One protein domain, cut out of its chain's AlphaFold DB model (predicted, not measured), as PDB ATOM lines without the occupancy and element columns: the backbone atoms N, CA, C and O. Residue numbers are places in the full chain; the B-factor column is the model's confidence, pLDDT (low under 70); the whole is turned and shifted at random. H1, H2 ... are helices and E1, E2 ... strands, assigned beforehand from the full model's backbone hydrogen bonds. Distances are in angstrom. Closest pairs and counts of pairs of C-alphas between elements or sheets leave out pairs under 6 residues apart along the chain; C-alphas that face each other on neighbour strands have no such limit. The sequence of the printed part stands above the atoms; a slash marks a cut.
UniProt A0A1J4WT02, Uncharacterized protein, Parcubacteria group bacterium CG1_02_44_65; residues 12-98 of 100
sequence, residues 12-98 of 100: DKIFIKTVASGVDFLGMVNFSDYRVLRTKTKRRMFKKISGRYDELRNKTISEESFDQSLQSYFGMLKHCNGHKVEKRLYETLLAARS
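What this domain is: This is residues 12 to 98 of the 100 residues of an uncharacterized protein of Parcubacteria group bacterium CG1_02_44_65 (UniProt A0A1J4WT02). Three helices, H1, H2 and H3, stand in an up-and-down bundle, their centres making a triangle, and a small three-stranded sheet of E1, E2 and E3 caps one end of it, near the start of H1 and the end of H2. The first residues, 12 to 22, run at the far side of the sheet from the bundle, and sheet and bundle together make the long axis. The printed part has 87 residues, with three strands followed by three helices along the chain; the sheet's order is E1, E2, E3, all antiparallel. The class is mostly helix, and the whole is loose, with a radius of gyration of the C-alphas of 15.5 A and spans of 49 by 27 by 19 A.

Where its parts are: Residues 12 to 22 hold no named element. E1 is residues 23 to 25, 6.2 A long, and its C-alpha 23 is at (217.192, 262.888, 257.876). E2 is residues 28 to 30, 6.1 A, and E3 is residues 35 to 37, 6.9 A. H1, residues 39 to 57, is the longest helix, 27.2 A, beginning with C-alpha 39 at (228.924, 269.510, 255.023). H2 is residues 63 to 78, 22.2 A. H3 is residues 83 to 97, 21.2 A, ending with C-alpha 97 at (245.910, 285.202, 265.162).

How they stand to each other: E1, E2 and E3 form a meander, each strand the antiparallel neighbour of the one before. E1 and E2, a hairpin, stand at 142 degrees, with N 23 and O 30 within hydrogen-bond range at 2.8 A. E2 and E3, also a hairpin, stand at 159 degrees, with N 29 and O 36 within range at 2.8 A. H1 is on the sheet but only grazes it, with residues 39 to 42. H2 is only just on it, with 5 pairs of C-alphas within 10 A, and grazes it with residues 76 to 77. H3 is not on the sheet. H1 and H2, a helical hairpin, touch at a shallow tilt of 17 degrees, opposite ways; their closest C-alphas, of Arg 52 and Phe 66, are 6.4 A apart. H2 and H3, also a helical hairpin, touch with residues 74 to 77 and 83 to 86 alone; their closest C-alphas, of Leu 77 and Glu 86, are 6.9 A apart, and they run opposite ways at a shallow tilt of 21 degrees. H1 and H3 are close but not clearly touching, the C-alphas of Phe 46 and Leu 89 being closest at 7.2 A. In H1, H2 and H3 every O i to N i+4 pair is within hydrogen-bond range.

The domain as a whole: The C-alphas farthest apart, of Ile 16 and Lys 59, are 48.7 A apart. The printed part has no cut, and the five links between named elements are tight. The mean pLDDT of the printed part is 92.5, with residue 98 alone under 70.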
ATOM      1  N   ASP A  12     211.271 266.321 242.921       92.25
ATOM      2  CA  ASP A  12     212.693 266.207 243.298       92.25
ATOM      3  C   ASP A  12     213.021 266.631 244.743       92.25
ATOM      4  O   ASP A  12     214.168 266.542 245.182       92.25
ATOM      5  N   LYS A  13     212.042 267.157 245.489       88.75
ATOM      6  CA  LYS A  13     212.218 267.604 246.881       88.75
ATOM      7  C   LYS A  13     211.483 266.711 247.879       88.75
ATOM      8  O   LYS A  13     211.448 267.038 249.064       88.75
ATOM      9  N   ILE A  14     210.926 265.595 247.413       90.38
ATOM     10  CA  ILE A  14     210.269 264.583 248.238       90.38
ATOM     11  C   ILE A  14     211.181 263.361 248.285       90.38
ATOM     12  O   ILE A  14     211.694 262.907 247.269       90.38
ATOM     13  N   PHE A  15     211.378 262.812 249.476       87.81
ATOM     14  CA  PHE A  15     212.085 261.554 249.661       87.81
ATOM     15  C   PHE A  15     211.455 260.792 250.822       87.81
ATOM     16  O   PHE A  15     211.020 261.390 251.807       87.81
ATOM     17  N   ILE A  16     211.446 259.467 250.722       88.38
ATOM     18  CA  ILE A  16     211.095 258.571 251.821       88.38
ATOM     19  C   ILE A  16     212.371 257.825 252.183       88.38
ATOM     20  O   ILE A  16     212.973 257.164 251.341       88.38
ATOM     21  N   LYS A  17     212.819 257.978 253.427       87.25
ATOM     22  CA  LYS A  17     214.019 257.316 253.937       87.25
ATOM     23  C   LYS A  17     213.845 256.962 255.401       87.25
ATOM     24  O   LYS A  17     213.069 257.598 256.111       87.25
ATOM     25  N   THR A  18     214.578 255.953 255.849       88.62
ATOM     26  CA  THR A  18     214.592 255.562 257.256       88.62
ATOM     27  C   THR A  18     215.364 256.587 258.083       88.62
ATOM     28  O   THR A  18     216.294 257.241 257.601       88.62
ATOM     29  N   VAL A  19     215.005 256.702 259.361       85.75
ATOM     30  CA  VAL A  19     215.727 257.550 260.325       85.75
ATOM     31  C   VAL A  19     217.187 257.099 260.468       85.75
ATOM     32  O   VAL A  19     218.080 257.933 260.596       85.75
ATOM     33  N   ALA A  20     217.439 255.790 260.361       89.75
ATOM     34  CA  ALA A  20     218.777 255.201 260.395       89.75
ATOM     35  C   ALA A  20     219.697 255.728 259.277       89.75
ATOM     36  O   ALA A  20     220.890 255.914 259.501       89.75
ATOM     37  N   SER A  21     219.147 256.044 258.100       90.75
ATOM     38  CA  SER A  21     219.903 256.649 256.992       90.75
ATOM     39  C   SER A  21     220.185 258.146 257.184       90.75
ATOM     40  O   SER A  21     220.865 258.754 256.357       90.75
ATOM     41  N   GLY A  22     219.674 258.751 258.261       93.44
ATOM     42  CA  GLY A  22     219.840 260.161 258.591       93.44
ATOM     43  C   GLY A  22     218.913 261.073 257.786       93.44
ATOM     44  O   GLY A  22     218.898 261.039 256.558       93.44
ATOM     45  N   VAL A  23     218.154 261.940 258.463       93.38
ATOM     46  CA  VAL A  23     217.192 262.888 257.876       93.38
ATOM     47  C   VAL A  23     217.746 264.304 257.804       93.38
ATOM     48  O   VAL A  23     218.138 264.882 258.815       93.38
ATOM     49  N   ASP A  24     217.766 264.881 256.600       92.12
ATOM     50  CA  ASP A  24     218.232 266.252 256.397       92.12
ATOM     51  C   ASP A  24     217.151 267.219 256.873       92.12
ATOM     52  O   ASP A  24     216.064 267.264 256.302       92.12
ATOM     53  N   PHE A  25     217.457 268.014 257.895       90.69
ATOM     54  CA  PHE A  25     216.537 269.022 258.409       90.69
ATOM     55  C   PHE A  25     217.306 270.180 259.053       90.69
ATOM     56  O   PHE A  25     218.279 269.962 259.773       90.69
ATOM     57  N   LEU A  26     216.899 271.419 258.747       90.50
ATOM     58  CA  LEU A  26     217.470 272.668 259.284       90.50
ATOM     59  C   LEU A  26     219.011 272.753 259.250       90.50
ATOM     60  O   LEU A  26     219.655 273.290 260.145       90.50
ATOM     61  N   GLY A  27     219.630 272.222 258.191       91.75
ATOM     62  CA  GLY A  27     221.086 272.274 258.016       91.75
ATOM     63  C   GLY A  27     221.872 271.209 258.790       91.75
ATOM     64  O   GLY A  27     223.106 271.210 258.710       91.75
ATOM     65  N   MET A  28     221.183 270.284 259.457       94.62
ATOM     66  CA  MET A  28     221.729 269.092 260.104       94.62
ATOM     67  C   MET A  28     221.249 267.815 259.402       94.62
ATOM     68  O   MET A  28     220.255 267.821 258.678       94.62
ATOM     69  N   VAL A  29     221.970 266.723 259.635       95.12
ATOM     70  CA  VAL A  29     221.521 265.356 259.364       95.12
ATOM     71  C   VAL A  29     221.180 264.725 260.711       95.12
ATOM     72  O   VAL A  29     222.018 264.713 261.615       95.12
ATOM     73  N   ASN A  30     219.943 264.261 260.855       94.31
ATOM     74  CA  ASN A  30     219.362 263.783 262.105       94.31
ATOM     75  C   ASN A  30     219.229 262.264 262.061       94.31
ATOM     76  O   ASN A  30     218.531 261.738 261.197       94.31
ATOM     77  N   PHE A  31     219.885 261.584 262.985       94.62
ATOM     78  CA  PHE A  31     219.726 260.157 263.243       94.62
ATOM     79  C   PHE A  31     218.834 259.969 264.476       94.62
ATOM     80  O   PHE A  31     218.435 260.954 265.100       94.62
ATOM     81  N   SER A  32     218.519 258.723 264.833       93.19
ATOM     82  CA  SER A  32     217.708 258.424 266.021       93.19
ATOM     83  C   SER A  32     218.356 258.951 267.305       93.19
ATOM     84  O   SER A  32     217.667 259.524 268.143       93.19
ATOM     85  N   ASP A  33     219.684 258.839 267.409       93.31
ATOM     86  CA  ASP A  33     220.387 259.037 268.684       93.31
ATOM     87  C   ASP A  33     221.318 260.260 268.660       93.31
ATOM     88  O   ASP A  33     221.840 260.688 269.688       93.31
ATOM     89  N   TYR A  34     221.571 260.833 267.479       93.94
ATOM     90  CA  TYR A  34     222.504 261.945 267.322       93.94
ATOM     91  C   TYR A  34     222.211 262.796 266.084       93.94
ATOM     92  O   TYR A  34     221.507 262.406 265.156       93.94
ATOM     93  N   ARG A  35     222.798 263.996 266.052       95.31
ATOM     94  CA  ARG A  35     222.699 264.935 264.925       95.31
ATOM     95  C   ARG A  35     224.086 265.354 264.487       95.31
ATOM     96  O   ARG A  35     224.951 265.565 265.330       95.31
ATOM     97  N   VAL A  36     224.309 265.530 263.191       95.44
ATOM     98  CA  VAL A  36     225.581 266.043 262.655       95.44
ATOM     99  C   VAL A  36     225.340 267.227 261.734       95.44
ATOM    100  O   VAL A  36     224.369 267.272 260.983       95.44
ATOM    101  N   LEU A  37     226.252 268.198 261.752       95.69
ATOM    102  CA  LEU A  37     226.145 269.363 260.881       95.69
ATOM    103  C   LEU A  37     226.428 268.977 259.419       95.69
ATOM    104  O   LEU A  37     227.460 268.363 259.109       95.69
ATOM    105  N   ARG A  38     225.542 269.378 258.498       94.81
ATOM    106  CA  ARG A  38     225.690 269.080 257.066       94.81
ATOM    107  C   ARG A  38     226.963 269.720 256.517       94.81
ATOM    108  O   ARG A  38     227.318 270.847 256.864       94.81
ATOM    109  N   THR A  39     227.649 269.039 255.598       94.31
ATOM    110  CA  THR A  39     228.924 269.510 255.023       94.31
ATOM    111  C   THR A  39     228.834 270.909 254.416       94.31
ATOM    112  O   THR A  39     229.724 271.729 254.636       94.31
ATOM    113  N   LYS A  40     227.742 271.225 253.709       95.38
ATOM    114  CA  LYS A  40     227.520 272.563 253.140       95.38
ATOM    115  C   LYS A  40     227.402 273.635 254.228       95.38
ATOM    116  O   LYS A  40     227.977 274.709 254.072       95.38
ATOM    117  N   THR A  41     226.715 273.333 255.330       94.94
ATOM    118  CA  THR A  41     226.579 274.232 256.486       94.94
ATOM    119  C   THR A  41     227.930 274.458 257.159       94.94
ATOM    120  O   THR A  41     228.328 275.607 257.320       94.94
ATOM    121  N   LYS A  42     228.696 273.385 257.421       94.25
ATOM    122  CA  LYS A  42     230.075 273.463 257.941       94.25
ATOM    123  C   LYS A  42     230.951 274.386 257.089       94.25
ATOM    124  O   LYS A  42     231.548 275.320 257.606       94.25
ATOM    125  N   ARG A  43     230.993 274.167 255.769       94.88
ATOM    126  CA  ARG A  43     231.794 274.990 254.840       94.88
ATOM    127  C   ARG A  43     231.383 276.465 254.865       94.88
ATOM    128  O   ARG A  43     232.248 277.335 254.876       94.88
ATOM    129  N   ARG A  44     230.076 276.747 254.886       95.06
ATOM    130  CA  ARG A  44     229.548 278.120 254.963       95.06
ATOM    131  C   ARG A  44     229.932 278.808 256.269       95.06
ATOM    132  O   ARG A  44     230.344 279.960 256.220       95.06
ATOM    133  N   MET A  45     229.833 278.101 257.393       95.31
ATOM    134  CA  MET A  45     230.239 278.603 258.705       95.31
ATOM    135  C   MET A  45     231.720 279.001 258.716       95.31
ATOM    136  O   MET A  45     232.025 280.146 259.030       95.31
ATOM    137  N   PHE A  46     232.628 278.111 258.293       94.56
ATOM    138  CA  PHE A  46     234.064 278.431 258.239       94.56
ATOM    139  C   PHE A  46     234.357 279.634 257.334       94.56
ATOM    140  O   PHE A  46     235.077 280.540 257.739       94.56
ATOM    141  N   LYS A  47     233.745 279.691 256.140       94.81
ATOM    142  CA  LYS A  47     233.898 280.838 255.230       94.81
ATOM    143  C   LYS A  47     233.408 282.143 255.868       94.81
ATOM    144  O   LYS A  47     234.071 283.166 255.734       94.81
ATOM    145  N   LYS A  48     232.259 282.114 256.553       95.12
ATOM    146  CA  LYS A  48     231.683 283.291 257.219       95.12
ATOM    147  C   LYS A  48     232.584 283.778 258.352       95.12
ATOM    148  O   LYS A  48     232.845 284.970 258.413       95.12
ATOM    149  N   ILE A  49     233.076 282.878 259.205       94.62
ATOM    150  CA  ILE A  49     233.965 283.250 260.314       94.62
ATOM    151  C   ILE A  49     235.296 283.805 259.814       94.62
ATOM    152  O   ILE A  49     235.731 284.824 260.335       94.62
ATOM    153  N   SER A  50     235.896 283.209 258.779       93.12
ATOM    154  CA  SER A  50     237.109 283.763 258.164       93.12
ATOM    155  C   SER A  50     236.882 285.194 257.672       93.12
ATOM    156  O   SER A  50     237.630 286.085 258.049       93.12
ATOM    157  N   GLY A  51     235.808 285.436 256.909       94.25
ATOM    158  CA  GLY A  51     235.497 286.782 256.416       94.25
ATOM    159  C   GLY A  51     235.243 287.786 257.541       94.25
ATOM    160  O   GLY A  51     235.785 288.883 257.517       94.25
ATOM    161  N   ARG A  52     234.501 287.387 258.583       94.88
ATOM    162  CA  ARG A  52     234.301 288.234 259.767       94.88
ATOM    163  C   ARG A  52     235.601 288.514 260.521       94.88
ATOM    164  O   ARG A  52     235.753 289.582 261.096       94.88
ATOM    165  N   TYR A  53     236.529 287.564 260.549       93.38
ATOM    166  CA  TYR A  53     237.829 287.772 261.174       93.38
ATOM    167  C   TYR A  53     238.684 288.770 260.378       93.38
ATOM    168  O   TYR A  53     239.359 289.607 260.971       93.38
ATOM    169  N   ASP A  54     238.612 288.741 259.048       93.69
ATOM    170  CA  ASP A  54     239.277 289.736 258.202       93.69
ATOM    171  C   ASP A  54     238.642 291.130 258.366       93.69
ATOM    172  O   ASP A  54     239.360 292.118 258.502       93.69
ATOM    173  N   GLU A  55     237.310 291.219 258.468       95.94
ATOM    174  CA  GLU A  55     236.601 292.458 258.833       95.94
ATOM    175  C   GLU A  55     237.052 293.000 260.204       95.94
ATOM    176  O   GLU A  55     237.229 294.209 260.361       95.94
ATOM    177  N   LEU A  56     237.274 292.119 261.189       94.62
ATOM    178  CA  LEU A  56     237.794 292.493 262.508       94.62
ATOM    179  C   LEU A  56     239.232 293.022 262.412       94.62
ATOM    180  O   LEU A  56     239.539 294.064 262.989       94.62
ATOM    181  N   ARG A  57     240.110 292.347 261.658       93.44
ATOM    182  CA  ARG A  57     241.501 292.792 261.440       93.44
ATOM    183  C   ARG A  57     241.571 294.149 260.748       93.44
ATOM    184  O   ARG A  57     242.365 294.998 261.147       93.44
ATOM    185  N   ASN A  58     240.681 294.384 259.790       95.31
ATOM    186  CA  ASN A  58     240.535 295.666 259.104       95.31
ATOM    187  C   ASN A  58     239.784 296.718 259.942       95.31
ATOM    188  O   ASN A  58     239.467 297.789 259.427       95.31
ATOM    189  N   LYS A  59     239.470 296.424 261.215       95.25
ATOM    190  CA  LYS A  59     238.734 297.295 262.151       95.25
ATOM    191  C   LYS A  59     237.388 297.784 261.603       95.25
ATOM    192  O   LYS A  59     236.896 298.839 261.989       95.25
ATOM    193  N   THR A  60     236.791 297.016 260.692       97.44
ATOM    194  CA  THR A  60     235.490 297.315 260.074       97.44
ATOM    195  C   THR A  60     234.330 296.850 260.959       97.44
ATOM    196  O   THR A  60     233.227 297.381 260.867       97.44
ATOM    197  N   ILE A  61     234.581 295.887 261.850       97.06
ATOM    198  CA  ILE A  61     233.651 295.457 262.900       97.06
ATOM    199  C   ILE A  61     234.341 295.490 264.268       97.06
ATOM    200  O   ILE A  61     235.565 295.389 264.355       97.06
ATOM    201  N   SER A  62     233.552 295.595 265.339       97.06
ATOM    202  CA  SER A  62     234.052 295.469 266.710       97.06
ATOM    203  C   SER A  62     234.341 294.012 267.083       97.06
ATOM    204  O   SER A  62     233.768 293.076 266.512       97.06
ATOM    205  N   GLU A  63     235.194 293.821 268.094       95.12
ATOM    206  CA  GLU A  63     235.443 292.506 268.695       95.12
ATOM    207  C   GLU A  63     234.150 291.886 269.242       95.12
ATOM    208  O   GLU A  63     233.895 290.708 269.011       95.12
ATOM    209  N   GLU A  64     233.280 292.696 269.850       97.25
ATOM    210  CA  GLU A  64     231.964 292.258 270.321       97.25
ATOM    211  C   GLU A  64     231.103 291.694 269.179       97.25
ATOM    212  O   GLU A  64     230.544 290.605 269.291       97.25
ATOM    213  N   SER A  65     231.028 292.388 268.037       96.81
ATOM    214  CA  SER A  65     230.238 291.922 266.888       96.81
ATOM    215  C   SER A  65     230.783 290.611 266.309       96.81
ATOM    216  O   SER A  65     230.029 289.744 265.843       96.81
ATOM    217  N   PHE A  66     232.109 290.456 266.319       95.88
ATOM    218  CA  PHE A  66     232.763 289.211 265.940       95.88
ATOM    219  C   PHE A  66     232.434 288.077 266.921       95.88
ATOM    220  O   PHE A  66     232.005 287.008 266.475       95.88
ATOM    221  N   ASP A  67     232.556 288.318 268.229       95.06
ATOM    222  CA  ASP A  67     232.267 287.327 269.268       95.06
ATOM    223  C   ASP A  67     230.799 286.886 269.241       95.06
ATOM    224  O   ASP A  67     230.527 285.690 269.198       95.06
ATOM    225  N   GLN A  68     229.842 287.805 269.087       96.75
ATOM    226  CA  GLN A  68     228.421 287.463 268.916       96.75
ATOM    227  C   GLN A  68     228.188 286.457 267.774       96.75
ATOM    228  O   GLN A  68     227.378 285.530 267.886       96.75
ATOM    229  N   SER A  69     228.923 286.598 266.665       94.88
ATOM    230  CA  SER A  69     228.834 285.652 265.547       94.88
ATOM    231  C   SER A  69     229.464 284.302 265.868       94.88
ATOM    232  O   SER A  69     228.928 283.274 265.451       94.88
ATOM    233  N   LEU A  70     230.576 284.285 266.607       94.88
ATOM    234  CA  LEU A  70     231.180 283.049 267.100       94.88
ATOM    235  C   LEU A  70     230.240 282.317 268.061       94.88
ATOM    236  O   LEU A  70     229.960 281.139 267.841       94.88
ATOM    237  N   GLN A  71     229.685 283.015 269.056       95.38
ATOM    238  CA  GLN A  71     228.758 282.440 270.032       95.38
ATOM    239  C   GLN A  71     227.499 281.874 269.371       95.38
ATOM    240  O   GLN A  71     227.028 280.803 269.753       95.38
ATOM    241  N   SER A  72     226.987 282.521 268.316       94.75
ATOM    242  CA  SER A  72     225.874 281.982 267.525       94.75
ATOM    243  C   SER A  72     226.198 280.602 266.928       94.75
ATOM    244  O   SER A  72     225.386 279.672 267.009       94.75
ATOM    245  N   TYR A  73     227.403 280.424 266.377       95.06
ATOM    246  CA  TYR A  73     227.830 279.129 265.844       95.06
ATOM    247  C   TYR A  73     228.151 278.110 266.936       95.06
ATOM    248  O   TYR A  73     227.783 276.948 266.776       95.06
ATOM    249  N   PHE A  74     228.765 278.511 268.052       94.38
ATOM    250  CA  PHE A  74     228.989 277.606 269.184       94.38
ATOM    251  C   PHE A  74     227.673 277.094 269.771       94.38
ATOM    252  O   PHE A  74     227.527 275.891 269.988       94.38
ATOM    253  N   GLY A  75     226.667 277.963 269.913       94.31
ATOM    254  CA  GLY A  75     225.317 277.562 270.311       94.31
ATOM    255  C   GLY A  75     224.723 276.512 269.370       94.31
ATOM    256  O   GLY A  75     224.222 275.484 269.820       94.31
ATOM    257  N   MET A  76     224.852 276.699 268.053       93.56
ATOM    258  CA  MET A  76     224.418 275.698 267.071       93.56
ATOM    259  C   MET A  76     225.175 274.367 267.215       93.56
ATOM    260  O   MET A  76     224.560 273.298 267.168       93.56
ATOM    261  N   LEU A  77     226.501 274.417 267.382       94.94
ATOM    262  CA  LEU A  77     227.350 273.230 267.493       94.94
ATOM    263  C   LEU A  77     227.064 272.429 268.766       94.94
ATOM    264  O   LEU A  77     227.083 271.202 268.692       94.94
ATOM    265  N   LYS A  78     226.691 273.092 269.871       93.69
ATOM    266  CA  LYS A  78     226.263 272.466 271.136       93.69
ATOM    267  C   LYS A  78     225.056 271.536 270.974       93.69
ATOM    268  O   LYS A  78     224.902 270.582 271.729       93.69
ATOM    269  N   HIS A  79     224.192 271.790 269.991       92.12
ATOM    270  CA  HIS A  79     222.989 270.986 269.756       92.12
ATOM    271  C   HIS A  79     223.200 269.815 268.782       92.12
ATOM    272  O   HIS A  79     222.249 269.091 268.469       92.12
ATOM    273  N   CYS A  80     224.428 269.587 268.316       93.88
ATOM    274  CA  CYS A  80     224.782 268.454 267.469       93.88
ATOM    275  C   CYS A  80     226.079 267.797 267.962       93.88
ATOM    276  O   CYS A  80     226.726 268.282 268.881       93.88
ATOM    277  N   ASN A  81     226.491 266.696 267.335       94.56
ATOM    278  CA  ASN A  81     227.813 266.108 267.532       94.56
ATOM    279  C   ASN A  81     228.877 266.989 266.841       94.56
ATOM    280  O   ASN A  81     229.434 266.656 265.791       94.56
ATOM    281  N   GLY A  82     229.052 268.193 267.392       93.06
ATOM    282  CA  GLY A  82     229.795 269.309 266.824       93.06
ATOM    283  C   GLY A  82     231.213 269.469 267.363       93.06
ATOM    284  O   GLY A  82     231.969 270.235 266.779       93.06
ATOM    285  N   HIS A  83     231.622 268.726 268.397       93.50
ATOM    286  CA  HIS A  83     232.904 268.930 269.093       93.50
ATOM    287  C   HIS A  83     234.131 268.946 268.166       93.50
ATOM    288  O   HIS A  83     235.011 269.793 268.291       93.50
ATOM    289  N   LYS A  84     234.184 268.052 267.168       93.69
ATOM    290  CA  LYS A  84     235.279 268.046 266.175       93.69
ATOM    291  C   LYS A  84     235.287 269.308 265.308       93.69
ATOM    292  O   LYS A  84     236.341 269.780 264.894       93.69
ATOM    293  N   VAL A  85     234.104 269.827 264.991       94.75
ATOM    294  CA  VAL A  85     233.926 271.035 264.180       94.75
ATOM    295  C   VAL A  85     234.292 272.275 264.990       94.75
ATOM    296  O   VAL A  85     234.978 273.149 264.473       94.75
ATOM    297  N   GLU A  86     233.874 272.314 266.251       94.50
ATOM    298  CA  GLU A  86     234.214 273.346 267.227       94.50
ATOM    299  C   GLU A  86     235.728 273.442 267.435       94.50
ATOM    300  O   GLU A  86     236.305 274.509 267.242       94.50
ATOM    301  N   LYS A  87     236.401 272.314 267.701       93.81
ATOM    302  CA  LYS A  87     237.866 272.266 267.826       93.81
ATOM    303  C   LYS A  87     238.563 272.839 266.589       93.81
ATOM    304  O   LYS A  87     239.437 273.692 266.704       93.81
ATOM    305  N   ARG A  88     238.127 272.427 265.395       93.56
ATOM    306  CA  ARG A  88     238.671 272.940 264.131       93.56
ATOM    307  C   ARG A  88     238.434 274.444 263.954       93.56
ATOM    308  O   ARG A  88     239.248 275.124 263.329       93.56
ATOM    309  N   LEU A  89     237.318 274.971 264.459       91.38
ATOM    310  CA  LEU A  89     237.040 276.406 264.442       91.38
ATOM    311  C   LEU A  89     238.049 277.160 265.311       91.38
ATOM    312  O   LEU A  89     238.644 278.115 264.821       91.38
ATOM    313  N   TYR A  90     238.317 276.679 266.527       90.00
ATOM    314  CA  TYR A  90     239.368 277.234 267.385       90.00
ATOM    315  C   TYR A  90     240.747 277.194 266.724       90.00
ATOM    316  O   TYR A  90     241.421 278.217 266.675       90.00
ATOM    317  N   GLU A  91     241.144 276.055 266.154       89.81
ATOM    318  CA  GLU A  91     242.422 275.916 265.439       89.81
ATOM    319  C   GLU A  91     242.548 276.930 264.292       89.81
ATOM    320  O   GLU A  91     243.581 277.579 264.143       89.81
ATOM    321  N   THR A  92     241.473 277.124 263.519       86.56
ATOM    322  CA  THR A  92     241.440 278.102 262.419       86.56
ATOM    323  C   THR A  92     241.633 279.532 262.936       86.56
ATOM    324  O   THR A  92     242.356 280.316 262.327       86.56
ATOM    325  N   LEU A  93     241.013 279.876 264.068       86.44
ATOM    326  CA  LEU A  93     241.138 281.199 264.684       86.44
ATOM    327  C   LEU A  93     242.528 281.435 265.287       86.44
ATOM    328  O   LEU A  93     243.073 282.524 265.134       86.44
ATOM    329  N   LEU A  94     243.113 280.430 265.946       85.56
ATOM    330  CA  LEU A  94     244.464 280.507 266.512       85.56
ATOM    331  C   LEU A  94     245.524 280.673 265.417       85.56
ATOM    332  O   LEU A  94     246.398 281.532 265.534       85.56
ATOM    333  N   ALA A  95     245.405 279.907 264.329       81.81
ATOM    334  CA  ALA A  95     246.283 280.034 263.171       81.81
ATOM    335  C   ALA A  95     246.186 281.428 262.532       81.81
ATOM    336  O   ALA A  95     247.192 281.996 262.125       81.81
ATOM    337  N   ALA A  96     244.987 282.014 262.487       77.06
ATOM    338  CA  ALA A  96     244.788 283.344 261.919       77.06
ATOM    339  C   ALA A  96     245.309 284.487 262.821       77.06
ATOM    340  O   ALA A  96     245.622 285.561 262.306       77.06
ATOM    341  N   ARG A  97     245.419 284.253 264.141       72.88
ATOM    342  CA  ARG A  97     245.910 285.202 265.162       72.88
ATOM    343  C   ARG A  97     247.428 285.247 265.327       72.88
ATOM    344  O   ARG A  97     247.891 286.118 266.052       72.88
ATOM    345  N   SER A  98     248.176 284.334 264.714       63.72
ATOM    346  CA  SER A  98     249.640 284.292 264.801       63.72
ATOM    347  C   SER A  98     250.230 284.793 263.479       63.72
ATOM    348  O   SER A  98     250.397 283.982 262.565       63.72
TER     349      SER A  98